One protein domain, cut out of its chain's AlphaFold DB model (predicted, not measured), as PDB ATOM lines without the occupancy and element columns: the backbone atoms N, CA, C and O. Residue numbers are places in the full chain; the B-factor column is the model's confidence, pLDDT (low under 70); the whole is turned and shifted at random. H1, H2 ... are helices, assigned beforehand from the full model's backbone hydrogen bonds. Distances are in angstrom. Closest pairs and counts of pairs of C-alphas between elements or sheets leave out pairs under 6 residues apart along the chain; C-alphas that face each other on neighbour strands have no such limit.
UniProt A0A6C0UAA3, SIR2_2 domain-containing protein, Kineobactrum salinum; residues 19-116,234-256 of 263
ATOM      1  N   THR A  19      -0.440  12.425   0.545       88.50
ATOM      2  CA  THR A  19       0.961  12.003   0.685       88.50
ATOM      3  C   THR A  19       1.218  10.682  -0.052       88.50
ATOM      4  O   THR A  19       0.287   9.920  -0.316       88.50
ATOM      5  N   MET A  20       2.490  10.379  -0.347       87.50
ATOM      6  CA  MET A  20       2.891   9.209  -1.149       87.50
ATOM      7  C   MET A  20       2.266   7.895  -0.687       87.50
ATOM      8  O   MET A  20       1.862   7.088  -1.512       87.50
ATOM      9  N   LYS A  21       2.158   7.687   0.629       88.12
ATOM     10  CA  LYS A  21       1.564   6.469   1.182       88.12
ATOM     11  C   LYS A  21       0.109   6.304   0.731       88.12
ATOM     12  O   LYS A  21      -0.256   5.248   0.233       88.12
ATOM     13  N   PHE A  22      -0.700   7.350   0.889       89.62
ATOM     14  CA  PHE A  22      -2.115   7.316   0.523       89.62
ATOM     15  C   PHE A  22      -2.307   7.290  -0.998       89.62
ATOM     16  O   PHE A  22      -3.185   6.587  -1.483       89.62
ATOM     17  N   LEU A  23      -1.449   7.987  -1.755       89.12
ATOM     18  CA  LEU A  23      -1.428   7.883  -3.219       89.12
ATOM     19  C   LEU A  23      -1.113   6.458  -3.683       89.12
ATOM     20  O   LEU A  23      -1.750   5.961  -4.604       89.12
ATOM     21  N   ALA A  24      -0.150   5.793  -3.043       91.19
ATOM     22  CA  ALA A  24       0.198   4.415  -3.354       91.19
ATOM     23  C   ALA A  24      -0.950   3.453  -3.006       91.19
ATOM     24  O   ALA A  24      -1.275   2.592  -3.813       91.19
ATOM     25  N   GLU A  25      -1.610   3.619  -1.856       91.69
ATOM     26  CA  GLU A  25      -2.789   2.825  -1.466       91.69
ATOM     27  C   GLU A  25      -3.963   2.989  -2.452       91.69
ATOM     28  O   GLU A  25      -4.603   2.005  -2.837       91.69
ATOM     29  N   GLU A  26      -4.218   4.218  -2.907       91.25
ATOM     30  CA  GLU A  26      -5.205   4.516  -3.949       91.25
ATOM     31  C   GLU A  26      -4.821   3.841  -5.274       91.25
ATOM     32  O   GLU A  26      -5.627   3.118  -5.863       91.25
ATOM     33  N   PHE A  27      -3.563   3.979  -5.699       91.31
ATOM     34  CA  PHE A  27      -3.061   3.354  -6.921       91.31
ATOM     35  C   PHE A  27      -3.136   1.820  -6.880       91.31
ATOM     36  O   PHE A  27      -3.541   1.192  -7.854       91.31
ATOM     37  N   GLN A  28      -2.819   1.191  -5.744       91.88
ATOM     38  CA  GLN A  28      -2.945  -0.262  -5.568       91.88
ATOM     39  C   GLN A  28      -4.394  -0.740  -5.705       91.88
ATOM     40  O   GLN A  28      -4.638  -1.831  -6.221       91.88
ATOM     41  N   SER A  29      -5.349   0.078  -5.267       90.38
ATOM     42  CA  SER A  29      -6.778  -0.222  -5.384       90.38
ATOM     43  C   SER A  29      -7.240  -0.163  -6.848       90.38
ATOM     44  O   SER A  29      -8.013  -1.017  -7.287       90.38
ATOM     45  N   LEU A  30      -6.701   0.783  -7.630       87.56
ATOM     46  CA  LEU A  30      -6.909   0.877  -9.081       87.56
ATOM     47  C   LEU A  30      -6.280  -0.307  -9.829       87.56
ATOM     48  O   LEU A  30      -6.912  -0.878 -10.707       87.56
ATOM     49  N   LEU A  31      -5.089  -0.759  -9.422       86.69
ATOM     50  CA  LEU A  31      -4.444  -1.949  -9.996       86.69
ATOM     51  C   LEU A  31      -5.213  -3.261  -9.753       86.69
ATOM     52  O   LEU A  31      -4.936  -4.262 -10.416       86.69
ATOM     53  N   ALA A  32      -6.110  -3.294  -8.764       83.19
ATOM     54  CA  ALA A  32      -6.884  -4.480  -8.398       83.19
ATOM     55  C   ALA A  32      -8.272  -4.533  -9.056       83.19
ATOM     56  O   ALA A  32      -8.908  -5.588  -9.035       83.19
ATOM     57  N   THR A  33      -8.741  -3.421  -9.621       79.00
ATOM     58  CA  THR A  33     -10.107  -3.277 -10.130       79.00
ATOM     59  C   THR A  33     -10.056  -3.090 -11.641       79.00
ATOM     60  O   THR A  33      -9.340  -2.222 -12.130       79.00
ATOM     61  N   GLU A  34     -10.799  -3.899 -12.399       68.06
ATOM     62  CA  GLU A  34     -10.981  -3.619 -13.828       68.06
ATOM     63  C   GLU A  34     -11.732  -2.285 -13.975       68.06
ATOM     64  O   GLU A  34     -12.693  -2.057 -13.228       68.06
ATOM     65  N   PRO A  35     -11.317  -1.394 -14.891       62.19
ATOM     66  CA  PRO A  35     -12.050  -0.163 -15.137       62.19
ATOM     67  C   PRO A  35     -13.494  -0.512 -15.507       62.19
ATOM     68  O   PRO A  35     -13.743  -1.385 -16.341       62.19
ATOM     69  N   ALA A  36     -14.455   0.128 -14.843       56.97
ATOM     70  CA  ALA A  36     -15.857  -0.047 -15.180       56.97
ATOM     71  C   ALA A  36     -16.114   0.448 -16.618       56.97
ATOM     72  O   ALA A  36     -15.460   1.373 -17.101       56.97
ATOM     73  N   ASP A  37     -17.095  -0.158 -17.295       54.00
ATOM     74  CA  ASP A  37     -17.538   0.177 -18.667       54.00
ATOM     75  C   ASP A  37     -18.051   1.638 -18.811       54.00
ATOM     76  O   ASP A  37     -18.513   2.044 -19.877       54.00
ATOM     77  N   ASP A  38     -18.000   2.437 -17.738       45.62
ATOM     78  CA  ASP A  38     -18.548   3.789 -17.610       45.62
ATOM     79  C   ASP A  38     -17.535   4.925 -17.858       45.62
ATOM     80  O   ASP A  38     -17.866   6.096 -17.671       45.62
ATOM     81  N   GLY A  39     -16.338   4.613 -18.362       48.88
ATOM     82  CA  GLY A  39     -15.366   5.628 -18.782       48.88
ATOM     83  C   GLY A  39     -14.498   6.187 -17.653       48.88
ATOM     84  O   GLY A  39     -13.970   7.291 -17.789       48.88
ATOM     85  N   GLY A  40     -14.325   5.442 -16.555       51.53
ATOM     86  CA  GLY A  40     -13.278   5.728 -15.573       51.53
ATOM     87  C   GLY A  40     -11.877   5.733 -16.203       51.53
ATOM     88  O   GLY A  40     -11.577   4.925 -17.085       51.53
ATOM     89  N   GLU A  41     -11.010   6.648 -15.760       58.41
ATOM     90  CA  GLU A  41      -9.630   6.751 -16.252       58.41
ATOM     91  C   GLU A  41      -8.820   5.512 -15.840       58.41
ATOM     92  O   GLU A  41      -8.476   5.309 -14.673       58.41
ATOM     93  N   ALA A  42      -8.533   4.648 -16.812       69.25
ATOM     94  CA  ALA A  42      -7.721   3.457 -16.618       69.25
ATOM     95  C   ALA A  42      -6.238   3.794 -16.818       69.25
ATOM     96  O   ALA A  42      -5.751   3.807 -17.944       69.25
ATOM     97  N   PHE A  43      -5.513   4.040 -15.725       84.81
ATOM     98  CA  PHE A  43      -4.076   4.332 -15.781       84.81
ATOM     99  C   PHE A  43      -3.243   3.081 -16.104       84.81
ATOM    100  O   PHE A  43      -2.441   3.075 -17.033       84.81
ATOM    101  N   VAL A  44      -3.429   2.003 -15.337       87.44
ATOM    102  CA  VAL A  44      -2.762   0.705 -15.539       87.44
ATOM    103  C   VAL A  44      -3.774  -0.402 -15.276       87.44
ATOM    104  O   VAL A  44      -4.391  -0.426 -14.213       87.44
ATOM    105  N   SER A  45      -3.943  -1.324 -16.225       87.88
ATOM    106  CA  SER A  45      -4.934  -2.394 -16.095       87.88
ATOM    107  C   SER A  45      -4.424  -3.583 -15.262       87.88
ATOM    108  O   SER A  45      -3.221  -3.889 -15.273       87.88
ATOM    109  N   PRO A  46      -5.324  -4.331 -14.593       88.94
ATOM    110  CA  PRO A  46      -4.961  -5.579 -13.917       88.94
ATOM    111  C   PRO A  46      -4.313  -6.594 -14.871       88.94
ATOM    112  O   PRO A  46      -3.377  -7.303 -14.490       88.94
ATOM    113  N   ALA A  47      -4.750  -6.618 -16.136       89.69
ATOM    114  CA  ALA A  47      -4.159  -7.439 -17.188       89.69
ATOM    115  C   ALA A  47      -2.692  -7.070 -17.480       89.69
ATOM    116  O   ALA A  47      -1.848  -7.966 -17.536       89.69
ATOM    117  N   GLN A  48      -2.360  -5.776 -17.595       91.88
ATOM    118  CA  GLN A  48      -0.974  -5.319 -17.787       91.88
ATOM    119  C   GLN A  48      -0.082  -5.722 -16.609       91.88
ATOM    120  O   GLN A  48       1.030  -6.214 -16.808       91.88
ATOM    121  N   LYS A  49      -0.581  -5.572 -15.376       91.75
ATOM    122  CA  LYS A  49       0.127  -6.013 -14.167       91.75
ATOM    123  C   LYS A  49       0.372  -7.527 -14.173       91.75
ATOM    124  O   LYS A  49       1.487  -7.969 -13.892       91.75
ATOM    125  N   ALA A  50      -0.646  -8.328 -14.494       92.69
ATOM    126  CA  ALA A  50      -0.516  -9.782 -14.562       92.69
ATOM    127  C   ALA A  50       0.471 -10.213 -15.660       92.69
ATOM    128  O   ALA A  50       1.296 -11.102 -15.443       92.69
ATOM    129  N   GLU A  51       0.430  -9.560 -16.822       93.75
ATOM    130  CA  GLU A  51       1.358  -9.819 -17.921       93.75
ATOM    131  C   GLU A  51       2.804  -9.473 -17.544       93.75
ATOM    132  O   GLU A  51       3.712 -10.259 -17.832       93.75
ATOM    133  N   LEU A  52       3.028  -8.352 -16.848       94.00
ATOM    134  CA  LEU A  52       4.352  -7.957 -16.364       94.00
ATOM    135  C   LEU A  52       4.931  -9.012 -15.412       94.00
ATOM    136  O   LEU A  52       6.085  -9.422 -15.573       94.00
ATOM    137  N   ASN A  53       4.122  -9.497 -14.467       94.50
ATOM    138  CA  ASN A  53       4.540 -10.546 -13.542       94.50
ATOM    139  C   ASN A  53       4.843 -11.861 -14.280       94.50
ATOM    140  O   ASN A  53       5.884 -12.473 -14.067       94.50
ATOM    141  N   ASN A  54       3.998 -12.260 -15.232       94.12
ATOM    142  CA  ASN A  54       4.218 -13.485 -16.005       94.12
ATOM    143  C   ASN A  54       5.492 -13.433 -16.866       94.12
ATOM    144  O   ASN A  54       6.172 -14.447 -17.016       94.12
ATOM    145  N   LYS A  55       5.812 -12.272 -17.454       92.75
ATOM    146  CA  LYS A  55       6.957 -12.127 -18.368       92.75
ATOM    147  C   LYS A  55       8.281 -11.831 -17.662       92.75
ATOM    148  O   LYS A  55       9.320 -12.266 -18.155       92.75
ATOM    149  N   LEU A  56       8.266 -11.089 -16.552       91.94
ATOM    150  CA  LEU A  56       9.481 -10.630 -15.861       91.94
ATOM    151  C   LEU A  56       9.565 -11.010 -14.378       91.94
ATOM    152  O   LEU A  56      10.608 -10.785 -13.768       91.94
ATOM    153  N   GLY A  57       8.506 -11.563 -13.786       93.12
ATOM    154  CA  GLY A  57       8.442 -11.846 -12.349       93.12
ATOM    155  C   GLY A  57       8.338 -10.591 -11.477       93.12
ATOM    156  O   GLY A  57       8.651 -10.649 -10.291       93.12
ATOM    157  N   ILE A  58       7.961  -9.447 -12.058       93.81
ATOM    158  CA  ILE A  58       7.799  -8.184 -11.332       93.81
ATOM    159  C   ILE A  58       6.341  -8.064 -10.883       93.81
ATOM    160  O   ILE A  58       5.451  -7.841 -11.705       93.81
ATOM    161  N   ASP A  59       6.110  -8.174  -9.577       93.44
ATOM    162  CA  ASP A  59       4.807  -7.921  -8.963       93.44
ATOM    163  C   ASP A  59       4.748  -6.506  -8.370       93.44
ATOM    164  O   ASP A  59       5.387  -6.200  -7.364       93.44
ATOM    165  N   LEU A  60       3.933  -5.641  -8.979       91.62
ATOM    166  CA  LEU A  60       3.718  -4.261  -8.525       91.62
ATOM    167  C   LEU A  60       2.945  -4.165  -7.197       91.62
ATOM    168  O   LEU A  60       2.828  -3.074  -6.640       91.62
ATOM    169  N   SER A  61       2.414  -5.276  -6.684       91.94
ATOM    170  CA  SER A  61       1.765  -5.347  -5.369       91.94
ATOM    171  C   SER A  61       2.613  -6.042  -4.305       91.94
ATOM    172  O   SER A  61       2.128  -6.243  -3.189       91.94
ATOM    173  N   ALA A  62       3.873  -6.364  -4.606       92.06
ATOM    174  CA  ALA A  62       4.806  -6.867  -3.610       92.06
ATOM    175  C   ALA A  62       5.048  -5.832  -2.496       92.06
ATOM    176  O   ALA A  62       5.045  -4.621  -2.736       92.06
ATOM    177  N   ASP A  63       5.290  -6.313  -1.275       87.94
ATOM    178  CA  ASP A  63       5.455  -5.475  -0.077       87.94
ATOM    179  C   ASP A  63       6.553  -4.411  -0.222       87.94
ATOM    180  O   ASP A  63       6.408  -3.312   0.315       87.94
ATOM    181  N   ASP A  64       7.593  -4.709  -1.003       85.88
ATOM    182  CA  ASP A  64       8.741  -3.828  -1.229       85.88
ATOM    183  C   ASP A  64       8.418  -2.592  -2.087       85.88
ATOM    184  O   ASP A  64       9.119  -1.586  -1.994       85.88
ATOM    185  N   VAL A  65       7.370  -2.647  -2.920       88.25
ATOM    186  CA  VAL A  65       7.024  -1.574  -3.877       88.25
ATOM    187  C   VAL A  65       5.611  -1.025  -3.700       88.25
ATOM    188  O   VAL A  65       5.342   0.114  -4.078       88.25
ATOM    189  N   LYS A  66       4.692  -1.786  -3.092       90.75
ATOM    190  CA  LYS A  66       3.265  -1.425  -3.044       90.75
ATOM    191  C   LYS A  66       2.968  -0.116  -2.310       90.75
ATOM    192  O   LYS A  66       1.950   0.509  -2.578       90.75
ATOM    193  N   GLY A  67       3.831   0.273  -1.368       88.50
ATOM    194  CA  GLY A  67       3.645   1.445  -0.508       88.50
ATOM    195  C   GLY A  67       4.290   2.731  -1.024       88.50
ATOM    196  O   GLY A  67       4.160   3.766  -0.368       88.50
ATOM    197  N   ASN A  68       5.010   2.686  -2.149       89.38
ATOM    198  CA  ASN A  68       5.668   3.857  -2.714       89.38
ATOM    199  C   ASN A  68       5.756   3.770  -4.242       89.38
ATOM    200  O   ASN A  68       6.461   2.928  -4.798       89.38
ATOM    201  N   ILE A  69       5.098   4.713  -4.915       89.31
ATOM    202  CA  ILE A  69       5.086   4.808  -6.377       89.31
ATOM    203  C   ILE A  69       6.496   5.066  -6.931       89.31
ATOM    204  O   ILE A  69       6.824   4.583  -8.010       89.31
ATOM    205  N   GLU A  70       7.372   5.750  -6.194       86.62
ATOM    206  CA  GLU A  70       8.764   5.953  -6.616       86.62
ATOM    207  C   GLU A  70       9.541   4.645  -6.692       86.62
ATOM    208  O   GLU A  70      10.230   4.405  -7.677       86.62
ATOM    209  N   GLN A  71       9.405   3.790  -5.674       89.06
ATOM    210  CA  GLN A  71      10.071   2.486  -5.640       89.06
ATOM    211  C   GLN A  71       9.542   1.598  -6.767       89.06
ATOM    212  O   GLN A  71      10.308   0.912  -7.441       89.06
ATOM    213  N   MET A  72       8.235   1.668  -7.030       90.69
ATOM    214  CA  MET A  72       7.623   0.996  -8.172       90.69
ATOM    215  C   MET A  72       8.215   1.485  -9.503       90.69
ATOM    216  O   MET A  72       8.611   0.676 -10.344       90.69
ATOM    217  N   MET A  73       8.324   2.801  -9.687       89.31
ATOM    218  CA  MET A  73       8.899   3.391 -10.894       89.31
ATOM    219  C   MET A  73      10.392   3.099 -11.048       89.31
ATOM    220  O   MET A  73      10.847   2.887 -12.168       89.31
ATOM    221  N   GLU A  74      11.152   3.043  -9.957       89.31
ATOM    222  CA  GLU A  74      12.567   2.668  -9.962       89.31
ATOM    223  C   GLU A  74      12.759   1.242 -10.497       89.31
ATOM    224  O   GLU A  74      13.550   1.020 -11.419       89.31
ATOM    225  N   VAL A  75      11.978   0.281  -9.992       92.88
ATOM    226  CA  VAL A  75      11.994  -1.107 -10.481       92.88
ATOM    227  C   VAL A  75      11.640  -1.171 -11.969       92.88
ATOM    228  O   VAL A  75      12.330  -1.843 -12.739       92.88
ATOM    229  N   LEU A  76      10.610  -0.435 -12.400       91.12
ATOM    230  CA  LEU A  76      10.187  -0.392 -13.802       91.12
ATOM    231  C   LEU A  76      11.235   0.249 -14.716       91.12
ATOM    232  O   LEU A  76      11.495  -0.273 -15.799       91.12
ATOM    233  N   ILE A  77      11.880   1.337 -14.292       88.62
ATOM    234  CA  ILE A  77      12.952   1.981 -15.059       88.62
ATOM    235  C   ILE A  77      14.145   1.035 -15.196       88.62
ATOM    236  O   ILE A  77      14.676   0.886 -16.299       88.62
ATOM    237  N   ASN A  78      14.536   0.349 -14.123       90.75
ATOM    238  CA  ASN A  78      15.616  -0.635 -14.164       90.75
ATOM    239  C   ASN A  78      15.288  -1.791 -15.122       90.75
ATOM    240  O   ASN A  78      16.110  -2.152 -15.971       90.75
ATOM    241  N   ALA A  79      14.061  -2.317 -15.063       91.50
ATOM    242  CA  ALA A  79      13.580  -3.343 -15.985       91.50
ATOM    243  C   ALA A  79      13.541  -2.850 -17.442       91.50
ATOM    244  O   ALA A  79      13.958  -3.571 -18.353       91.50
ATOM    245  N   HIS A  80      13.105  -1.608 -17.670       91.00
ATOM    246  CA  HIS A  80      13.093  -0.977 -18.986       91.00
ATOM    247  C   HIS A  80      14.514  -0.876 -19.561       91.00
ATOM    248  O   HIS A  80      14.748  -1.289 -20.697       91.00
ATOM    249  N   GLN A  81      15.491  -0.381 -18.788       89.88
ATOM    250  CA  GLN A  81      16.885  -0.288 -19.248       89.88
ATOM    251  C   GLN A  81      17.474  -1.666 -19.565       89.88
ATOM    252  O   GLN A  81      18.138  -1.831 -20.591       89.88
ATOM    253  N   PHE A  82      17.186  -2.669 -18.731       91.50
ATOM    254  CA  PHE A  82      17.584  -4.051 -18.980       91.50
ATOM    255  C   PHE A  82      17.008  -4.586 -20.301       91.50
ATOM    256  O   PHE A  82      17.749  -5.122 -21.130       91.50
ATOM    257  N   CYS A  83      15.704  -4.401 -20.533       90.75
ATOM    258  CA  CYS A  83      15.046  -4.847 -21.761       90.75
ATOM    259  C   CYS A  83      15.601  -4.118 -22.991       90.75
ATOM    260  O   CYS A  83      15.896  -4.759 -24.000       90.75
ATOM    261  N   LYS A  84      15.830  -2.804 -22.886       89.12
ATOM    262  CA  LYS A  84      16.384  -1.966 -23.957       89.12
ATOM    263  C   LYS A  84      17.814  -2.353 -24.348       89.12
ATOM    264  O   LYS A  84      18.175  -2.255 -25.518       89.12
ATOM    265  N   ALA A  85      18.638  -2.776 -23.391       90.81
ATOM    266  CA  ALA A  85      20.017  -3.197 -23.647       90.81
ATOM    267  C   ALA A  85      20.118  -4.601 -24.276       90.81
ATOM    268  O   ALA A  85      21.170  -4.981 -24.800       90.81
ATOM    269  N   SER A  86      19.045  -5.390 -24.219       89.00
ATOM    270  CA  SER A  86      19.042  -6.768 -24.692       89.00
ATOM    271  C   SER A  86      18.777  -6.880 -26.195       89.00
ATOM    272  O   SER A  86      18.023  -6.114 -26.783       89.00
ATOM    273  N   LYS A  87      19.373  -7.896 -26.832       87.81
ATOM    274  CA  LYS A  87      19.198  -8.197 -28.268       87.81
ATOM    275  C   LYS A  87      18.130  -9.263 -28.545       87.81
ATOM    276  O   LYS A  87      17.955  -9.671 -29.689       87.81
ATOM    277  N   LYS A  88      17.459  -9.774 -27.506       88.44
ATOM    278  CA  LYS A  88      16.438 -10.822 -27.649       88.44
ATOM    279  C   LYS A  88      15.131 -10.216 -28.161       88.44
ATOM    280  O   LYS A  88      14.582  -9.330 -27.516       88.44
ATOM    281  N   GLY A  89      14.603 -10.741 -29.268       82.31
ATOM    282  CA  GLY A  89      13.356 -10.254 -29.874       82.31
ATOM    283  C   GLY A  89      12.140 -10.329 -28.943       82.31
ATOM    284  O   GLY A  89      11.300  -9.437 -28.969       82.31
ATOM    285  N   GLU A  90      12.081 -11.324 -28.056       83.88
ATOM    286  CA  GLU A  90      10.994 -11.507 -27.077       83.88
ATOM    287  C   GLU A  90      10.839 -10.311 -26.120       83.88
ATOM    288  O   GLU A  90       9.720  -9.935 -25.763       83.88
ATOM    289  N   LEU A  91      11.954  -9.655 -25.770       88.19
ATOM    290  CA  LEU A  91      11.974  -8.519 -24.846       88.19
ATOM    291  C   LEU A  91      11.490  -7.213 -25.483       88.19
ATOM    292  O   LEU A  91      11.217  -6.265 -24.756       88.19
ATOM    293  N   SER A  92      11.327  -7.159 -26.809       87.12
ATOM    294  CA  SER A  92      10.729  -5.989 -27.466       87.12
ATOM    295  C   SER A  92       9.269  -5.794 -27.047       87.12
ATOM    296  O   SER A  92       8.878  -4.688 -26.690       87.12
ATOM    297  N   SER A  93       8.492  -6.883 -26.989       87.81
ATOM    298  CA  SER A  93       7.099  -6.848 -26.521       87.81
ATOM    299  C   SER A  93       6.995  -6.460 -25.045       87.81
ATOM    300  O   SER A  93       6.077  -5.751 -24.645       87.81
ATOM    301  N   VAL A  94       7.967  -6.897 -24.238       91.38
ATOM    302  CA  VAL A  94       8.070  -6.556 -22.815       91.38
ATOM    303  C   VAL A  94       8.412  -5.082 -22.635       91.38
ATOM    304  O   VAL A  94       7.842  -4.431 -21.768       91.38
ATOM    305  N   LEU A  95       9.308  -4.542 -23.463       90.44
ATOM    306  CA  LEU A  95       9.677  -3.132 -23.427       90.44
ATOM    307  C   LEU A  95       8.450  -2.240 -23.654       90.44
ATOM    308  O   LEU A  95       8.203  -1.346 -22.853       90.44
ATOM    309  N   THR A  96       7.632  -2.553 -24.667       90.94
ATOM    310  CA  THR A  96       6.375  -1.832 -24.933       90.94
ATOM    311  C   THR A  96       5.393  -1.924 -23.765       90.94
ATOM    312  O   THR A  96       4.766  -0.926 -23.422       90.94
ATOM    313  N   LEU A  97       5.274  -3.091 -23.125       91.94
ATOM    314  CA  LEU A  97       4.437  -3.253 -21.932       91.94
ATOM    315  C   LEU A  97       4.930  -2.372 -20.773       91.94
ATOM    316  O   LEU A  97       4.129  -1.691 -20.138       91.94
ATOM    317  N   ILE A  98       6.241  -2.353 -20.505       91.00
ATOM    318  CA  ILE A  98       6.815  -1.508 -19.449       91.00
ATOM    319  C   ILE A  98       6.585  -0.027 -19.760       91.00
ATOM    320  O   ILE A  98       6.202   0.717 -18.860       91.00
ATOM    321  N   ASP A  99       6.766   0.400 -21.013       88.94
ATOM    322  CA  ASP A  99       6.514   1.782 -21.433       88.94
ATOM    323  C   ASP A  99       5.065   2.205 -21.163       88.94
ATOM    324  O   ASP A  99       4.832   3.293 -20.639       88.94
ATOM    325  N   GLN A 100       4.096   1.331 -21.455       89.88
ATOM    326  CA  GLN A 100       2.682   1.584 -21.168       89.88
ATOM    327  C   GLN A 100       2.409   1.708 -19.665       89.88
ATOM    328  O   GLN A 100       1.716   2.631 -19.249       89.88
ATOM    329  N   ILE A 101       2.981   0.826 -18.840       91.25
ATOM    330  CA  ILE A 101       2.805   0.874 -17.379       91.25
ATOM    331  C   ILE A 101       3.450   2.138 -16.791       91.25
ATOM    332  O   ILE A 101       2.838   2.823 -15.973       91.25
ATOM    333  N   ILE A 102       4.668   2.482 -17.227       88.56
ATOM    334  CA  ILE A 102       5.363   3.716 -16.831       88.56
ATOM    335  C   ILE A 102       4.530   4.942 -17.218       88.56
ATOM    336  O   ILE A 102       4.411   5.870 -16.417       88.56
ATOM    337  N   ALA A 103       3.966   4.965 -18.427       86.12
ATOM    338  CA  ALA A 103       3.101   6.051 -18.878       86.12
ATOM    339  C   ALA A 103       1.845   6.165 -18.004       86.12
ATOM    340  O   ALA A 103       1.560   7.254 -17.514       86.12
ATOM    341  N   GLY A 104       1.180   5.044 -17.720       87.75
ATOM    342  CA  GLY A 104       0.011   4.991 -16.847       87.75
ATOM    343  C   GLY A 104       0.281   5.520 -15.438       87.75
ATOM    344  O   GLY A 104      -0.460   6.352 -14.925       87.75
ATOM    345  N   ILE A 105       1.396   5.120 -14.817       89.06
ATOM    346  CA  ILE A 105       1.783   5.640 -13.493       89.06
ATOM    347  C   ILE A 105       2.038   7.153 -13.543       89.06
ATOM    348  O   ILE A 105       1.634   7.882 -12.635       89.06
ATOM    349  N   LYS A 106       2.703   7.654 -14.594       86.56
ATOM    350  CA  LYS A 106       2.933   9.098 -14.762       86.56
ATOM    351  C   LYS A 106       1.627   9.863 -14.938       86.56
ATOM    352  O   LYS A 106       1.487  10.935 -14.356       86.56
ATOM    353  N   GLU A 107       0.700   9.319 -15.718       85.81
ATOM    354  CA  GLU A 107      -0.626   9.890 -15.931       85.81
ATOM    355  C   GLU A 107      -1.410   9.939 -14.618       85.81
ATOM    356  O   GLU A 107      -1.932  10.995 -14.279       85.81
ATOM    357  N   PHE A 108      -1.365   8.877 -13.807       88.44
ATOM    358  CA  PHE A 108      -1.957   8.869 -12.469       88.44
ATOM    359  C   PHE A 108      -1.381   9.976 -11.576       88.44
ATOM    360  O   PHE A 108      -2.125  10.777 -11.011       88.44
ATOM    361  N   VAL A 109      -0.052  10.066 -11.461       87.25
ATOM    362  CA  VAL A 109       0.593  11.097 -10.627       87.25
ATOM    363  C   VAL A 109       0.247  12.499 -11.130       87.25
ATOM    364  O   VAL A 109      -0.054  13.385 -10.328       87.25
ATOM    365  N   LEU A 110       0.254  12.706 -12.449       86.19
ATOM    366  CA  LEU A 110      -0.104  13.985 -13.045       86.19
ATOM    367  C   LEU A 110      -1.568  14.339 -12.785       86.19
ATOM    368  O   LEU A 110      -1.847  15.465 -12.373       86.19
ATOM    369  N   PHE A 111      -2.480  13.390 -12.976       87.25
ATOM    370  CA  PHE A 111      -3.900  13.544 -12.695       87.25
ATOM    371  C   PHE A 111      -4.112  13.972 -11.242       87.25
ATOM    372  O   PHE A 111      -4.736  14.997 -10.984       87.25
ATOM    373  N   LYS A 112      -3.483  13.295 -10.276       88.06
ATOM    374  CA  LYS A 112      -3.578  13.678  -8.856       88.06
ATOM    375  C   LYS A 112      -2.975  15.054  -8.556       88.06
ATOM    376  O   LYS A 112      -3.436  15.723  -7.639       88.06
ATOM    377  N   CYS A 113      -1.973  15.496  -9.316       87.25
ATOM    378  CA  CYS A 113      -1.369  16.823  -9.157       87.25
ATOM    379  C   CYS A 113      -2.129  17.952  -9.870       87.25
ATOM    380  O   CYS A 113      -1.835  19.127  -9.634       87.25
ATOM    381  N   THR A 114      -3.064  17.624 -10.760       85.19
ATOM    382  CA  THR A 114      -3.792  18.594 -11.595       85.19
ATOM    383  C   THR A 114      -5.289  18.622 -11.310       85.19
ATOM    384  O   THR A 114      -5.912  19.658 -11.531       85.19
ATOM    385  N   THR A 115      -5.831  17.555 -10.725       86.12
ATOM    386  CA  THR A 115      -7.240  17.392 -10.373       86.12
ATOM    387  C   THR A 115      -7.422  17.440  -8.857       86.12
ATOM    388  O   THR A 115      -6.751  16.735  -8.106       86.12
ATOM    389  N   GLY A 116      -8.359  18.264  -8.392       87.25
ATOM    390  CA  GLY A 116      -8.690  18.418  -6.971       87.25
ATOM    391  C   GLY A 116      -9.422  19.732  -6.691       87.25
ATOM    392  O   GLY A 116      -9.680  20.494  -7.628       87.25
ATOM    393  N   PRO A 234      -0.097  24.510 -19.943       69.31
ATOM    394  CA  PRO A 234      -1.023  23.898 -19.003       69.31
ATOM    395  C   PRO A 234      -0.875  22.378 -19.027       69.31
ATOM    396  O   PRO A 234      -0.841  21.765 -20.094       69.31
ATOM    397  N   LEU A 235      -0.735  21.795 -17.841       68.06
ATOM    398  CA  LEU A 235      -0.622  20.357 -17.675       68.06
ATOM    399  C   LEU A 235      -1.989  19.740 -17.980       68.06
ATOM    400  O   LEU A 235      -2.926  19.929 -17.210       68.06
ATOM    401  N   ASP A 236      -2.095  19.049 -19.110       61.81
ATOM    402  CA  ASP A 236      -3.289  18.305 -19.508       61.81
ATOM    403  C   ASP A 236      -2.976  16.802 -19.424       61.81
ATOM    404  O   ASP A 236      -2.145  16.318 -20.206       61.81
ATOM    405  N   PRO A 237      -3.606  16.061 -18.492       54.94
ATOM    406  CA  PRO A 237      -3.432  14.615 -18.365       54.94
ATOM    407  C   PRO A 237      -3.658  13.857 -19.682       54.94
ATOM    408  O   PRO A 237      -2.903  12.942 -20.004       54.94
ATOM    409  N   SER A 238      -4.605  14.309 -20.513       51.53
ATOM    410  CA  SER A 238      -5.002  13.628 -21.752       51.53
ATOM    411  C   SER A 238      -3.999  13.766 -22.909       51.53
ATOM    412  O   SER A 238      -4.060  13.012 -23.888       51.53
ATOM    413  N   LEU A 239      -3.060  14.717 -22.828       48.16
ATOM    414  CA  LEU A 239      -2.052  14.932 -23.873       48.16
ATOM    415  C   LEU A 239      -0.900  13.920 -23.800       48.16
ATOM    416  O   LEU A 239      -0.326  13.598 -24.839       48.16
ATOM    417  N   ILE A 240      -0.608  13.357 -22.622       50.53
ATOM    418  CA  ILE A 240       0.472  12.366 -22.451       50.53
ATOM    419  C   ILE A 240       0.117  11.033 -23.131       50.53
ATOM    420  O   ILE A 240       0.972  10.420 -23.771       50.53
ATOM    421  N   ALA A 241      -1.157  10.627 -23.092       37.81
ATOM    422  CA  ALA A 241      -1.646   9.404 -23.734       37.81
ATOM    423  C   ALA A 241      -1.583   9.434 -25.277       37.81
ATOM    424  O   ALA A 241      -1.623   8.391 -25.929       37.81
ATOM    425  N   ARG A 242      -1.487  10.620 -25.896       33.34
ATOM    426  CA  ARG A 242      -1.436  10.765 -27.363       33.34
ATOM    427  C   ARG A 242      -0.029  10.636 -27.940       33.34
ATOM    428  O   ARG A 242       0.110  10.259 -29.102       33.34
ATOM    429  N   GLU A 243       1.010  10.903 -27.151       36.50
ATOM    430  CA  GLU A 243       2.402  10.802 -27.613       36.50
ATOM    431  C   GLU A 243       2.895   9.345 -27.721       36.50
ATOM    432  O   GLU A 243       3.836   9.066 -28.463       36.50
ATOM    433  N   SER A 244       2.230   8.387 -27.069       35.12
ATOM    434  CA  SER A 244       2.568   6.955 -27.108       35.12
ATOM    435  C   SER A 244       2.012   6.196 -28.330       35.12
ATOM    436  O   SER A 244       2.337   5.023 -28.517       35.12
ATOM    437  N   GLY A 245       1.211   6.846 -29.188       26.52
ATOM    438  CA  GLY A 245       0.514   6.217 -30.324       26.52
ATOM    439  C   GLY A 245       1.027   6.550 -31.733       26.52
ATOM    440  O   GLY A 245       0.503   6.003 -32.705       26.52
ATOM    441  N   LEU A 246       2.027   7.422 -31.900       25.86
ATOM    442  CA  LEU A 246       2.496   7.856 -33.225       25.86
ATOM    443  C   LEU A 246       3.907   7.346 -33.534       25.86
ATOM    444  O   LEU A 246       4.918   7.826 -33.030       25.86
ATOM    445  N   THR A 247       3.965   6.382 -34.453       31.38
ATOM    446  CA  THR A 247       5.173   5.981 -35.180       31.38
ATOM    447  C   THR A 247       5.599   7.101 -36.133       31.38
ATOM    448  O   THR A 247       5.375   7.023 -37.335       31.38
ATOM    449  N   GLN A 248       6.243   8.150 -35.620       22.86
ATOM    450  CA  GLN A 248       7.198   8.942 -36.396       22.86
ATOM    451  C   GLN A 248       8.052   9.835 -35.494       22.86
ATOM    452  O   GLN A 248       7.596  10.428 -34.528       22.86
ATOM    453  N   CYS A 249       9.331   9.891 -35.833       26.94
ATOM    454  CA  CYS A 249      10.389  10.661 -35.200       26.94
ATOM    455  C   CYS A 249      10.000  12.133 -34.907       26.94
ATOM    456  O   CYS A 249      10.041  12.949 -35.822       26.94
ATOM    457  N   SER A 250       9.704  12.483 -33.646       22.53
ATOM    458  CA  SER A 250       9.965  13.815 -33.064       22.53
ATOM    459  C   SER A 250       9.736  13.852 -31.542       22.53
ATOM    460  O   SER A 250       8.604  13.726 -31.091       22.53
ATOM    461  N   SER A 251      10.821  14.094 -30.792       28.00
ATOM    462  CA  SER A 251      10.890  14.739 -29.461       28.00
ATOM    463  C   SER A 251      10.041  14.161 -28.318       28.00
ATOM    464  O   SER A 251       8.902  14.555 -28.112       28.00
ATOM    465  N   GLN A 252      10.675  13.294 -27.521       29.47
ATOM    466  CA  GLN A 252      10.207  12.779 -26.230       29.47
ATOM    467  C   GLN A 252       9.816  13.901 -25.249       29.47
ATOM    468  O   GLN A 252      10.692  14.641 -24.813       29.47
ATOM    469  N   THR A 253       8.558  13.961 -24.802       32.56
ATOM    470  CA  THR A 253       8.168  14.710 -23.595       32.56
ATOM    471  C   THR A 253       8.149  13.751 -22.405       32.56
ATOM    472  O   THR A 253       7.109  13.289 -21.940       32.56
ATOM    473  N   LYS A 254       9.325  13.383 -21.885       44.16
ATOM    474  CA  LYS A 254       9.385  12.625 -20.626       44.16
ATOM    475  C   LYS A 254       9.224  13.597 -19.464       44.16
ATOM    476  O   LYS A 254      10.181  14.292 -19.135       44.16
ATOM    477  N   CYS A 255       8.058  13.606 -18.812       45.12
ATOM    478  CA  CYS A 255       7.956  14.200 -17.478       45.12
ATOM    479  C   CYS A 255       8.976  13.516 -16.556       45.12
ATOM    480  O   CYS A 255       8.968  12.279 -16.420       45.12
ATOM    481  N   VAL A 256       9.877  14.310 -15.978       53.28
ATOM    482  CA  VAL A 256      10.917  13.856 -15.049       53.28
ATOM    483  C   VAL A 256      10.297  13.807 -13.658       53.28
ATOM    484  O   VAL A 256      10.359  14.767 -12.895       53.28
TER     485      VAL A 256
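AT A GLANCE: This is residues 19 to 116 and 234 to 256 of the 263 residues of the protein "SIR2_2 domain-containing protein" of Kineobactrum salinum (UniProt A0A6C0UAA3). A long helix, H4, runs through the middle, and H3 folds against it as a helical hairpin. H2 packs on another side of H4, H1 lies at one end with its residues 31 to 32 meeting H2 and its residues 20 to 24 meeting residue 69 of H3, and the short H5 packs on residues 103 to 114 of H4 on the side away from H2 and H3, with residues 245 to 250 sticking out. The printed part has 121 residues, with five named helices in the order H1 to H5 and no named strand: all helix. It is compact, with a radius of gyration of the C-alphas of 14.5 A and spans of 43 by 36 by 30 A.

HOW THE PARTS SIT: Start at H1, residues 20 to 32, which only just touches H2, residues 46 to 56, with 3 pairs of C-alphas within 8 A; the closest are Leu 31 and Pro 46, 5.4 A. H3, residues 69 to 85, and H4, residues 90 to 114, touch at a shallow tilt of 29 degrees, opposite ways, closest at C-alphas 83 and 91, 5.7 A. H2 touches H4, closest at C-alphas 48 and 97, 7.1 A. Beyond the cut, H5, residues 237 to 243, touches H4, closest at C-alphas 111 and 237, 5.8 A. H1, H2 and H3 have every O i to N i+4 pair within hydrogen-bond range, H4 20 of 21, and H5 0 of 3, with 2 of 4 O i to N i+3 pairs.

IN THESE COORDINATES: Find C-alpha 20 at (2.891, 9.209, -1.149), where H1 begins its 18.3 A. H2 measures 15.4 A, H3 24.2 A and H5 11.6 A. H4 runs 36.9 A to C-alpha 114 at (-3.792, 18.594, -11.595).

THE WHOLE: C-alphas 87 and 116 are the farthest apart, 44.0 A. Residues 117 to 233 are not printed, and C-alphas 116 and 234 are 15.3 A apart. The links H1 to H2 and H2 to H3 are long. The model's pLDDT is under 70 at residues 34 to 42 and 234 to 256.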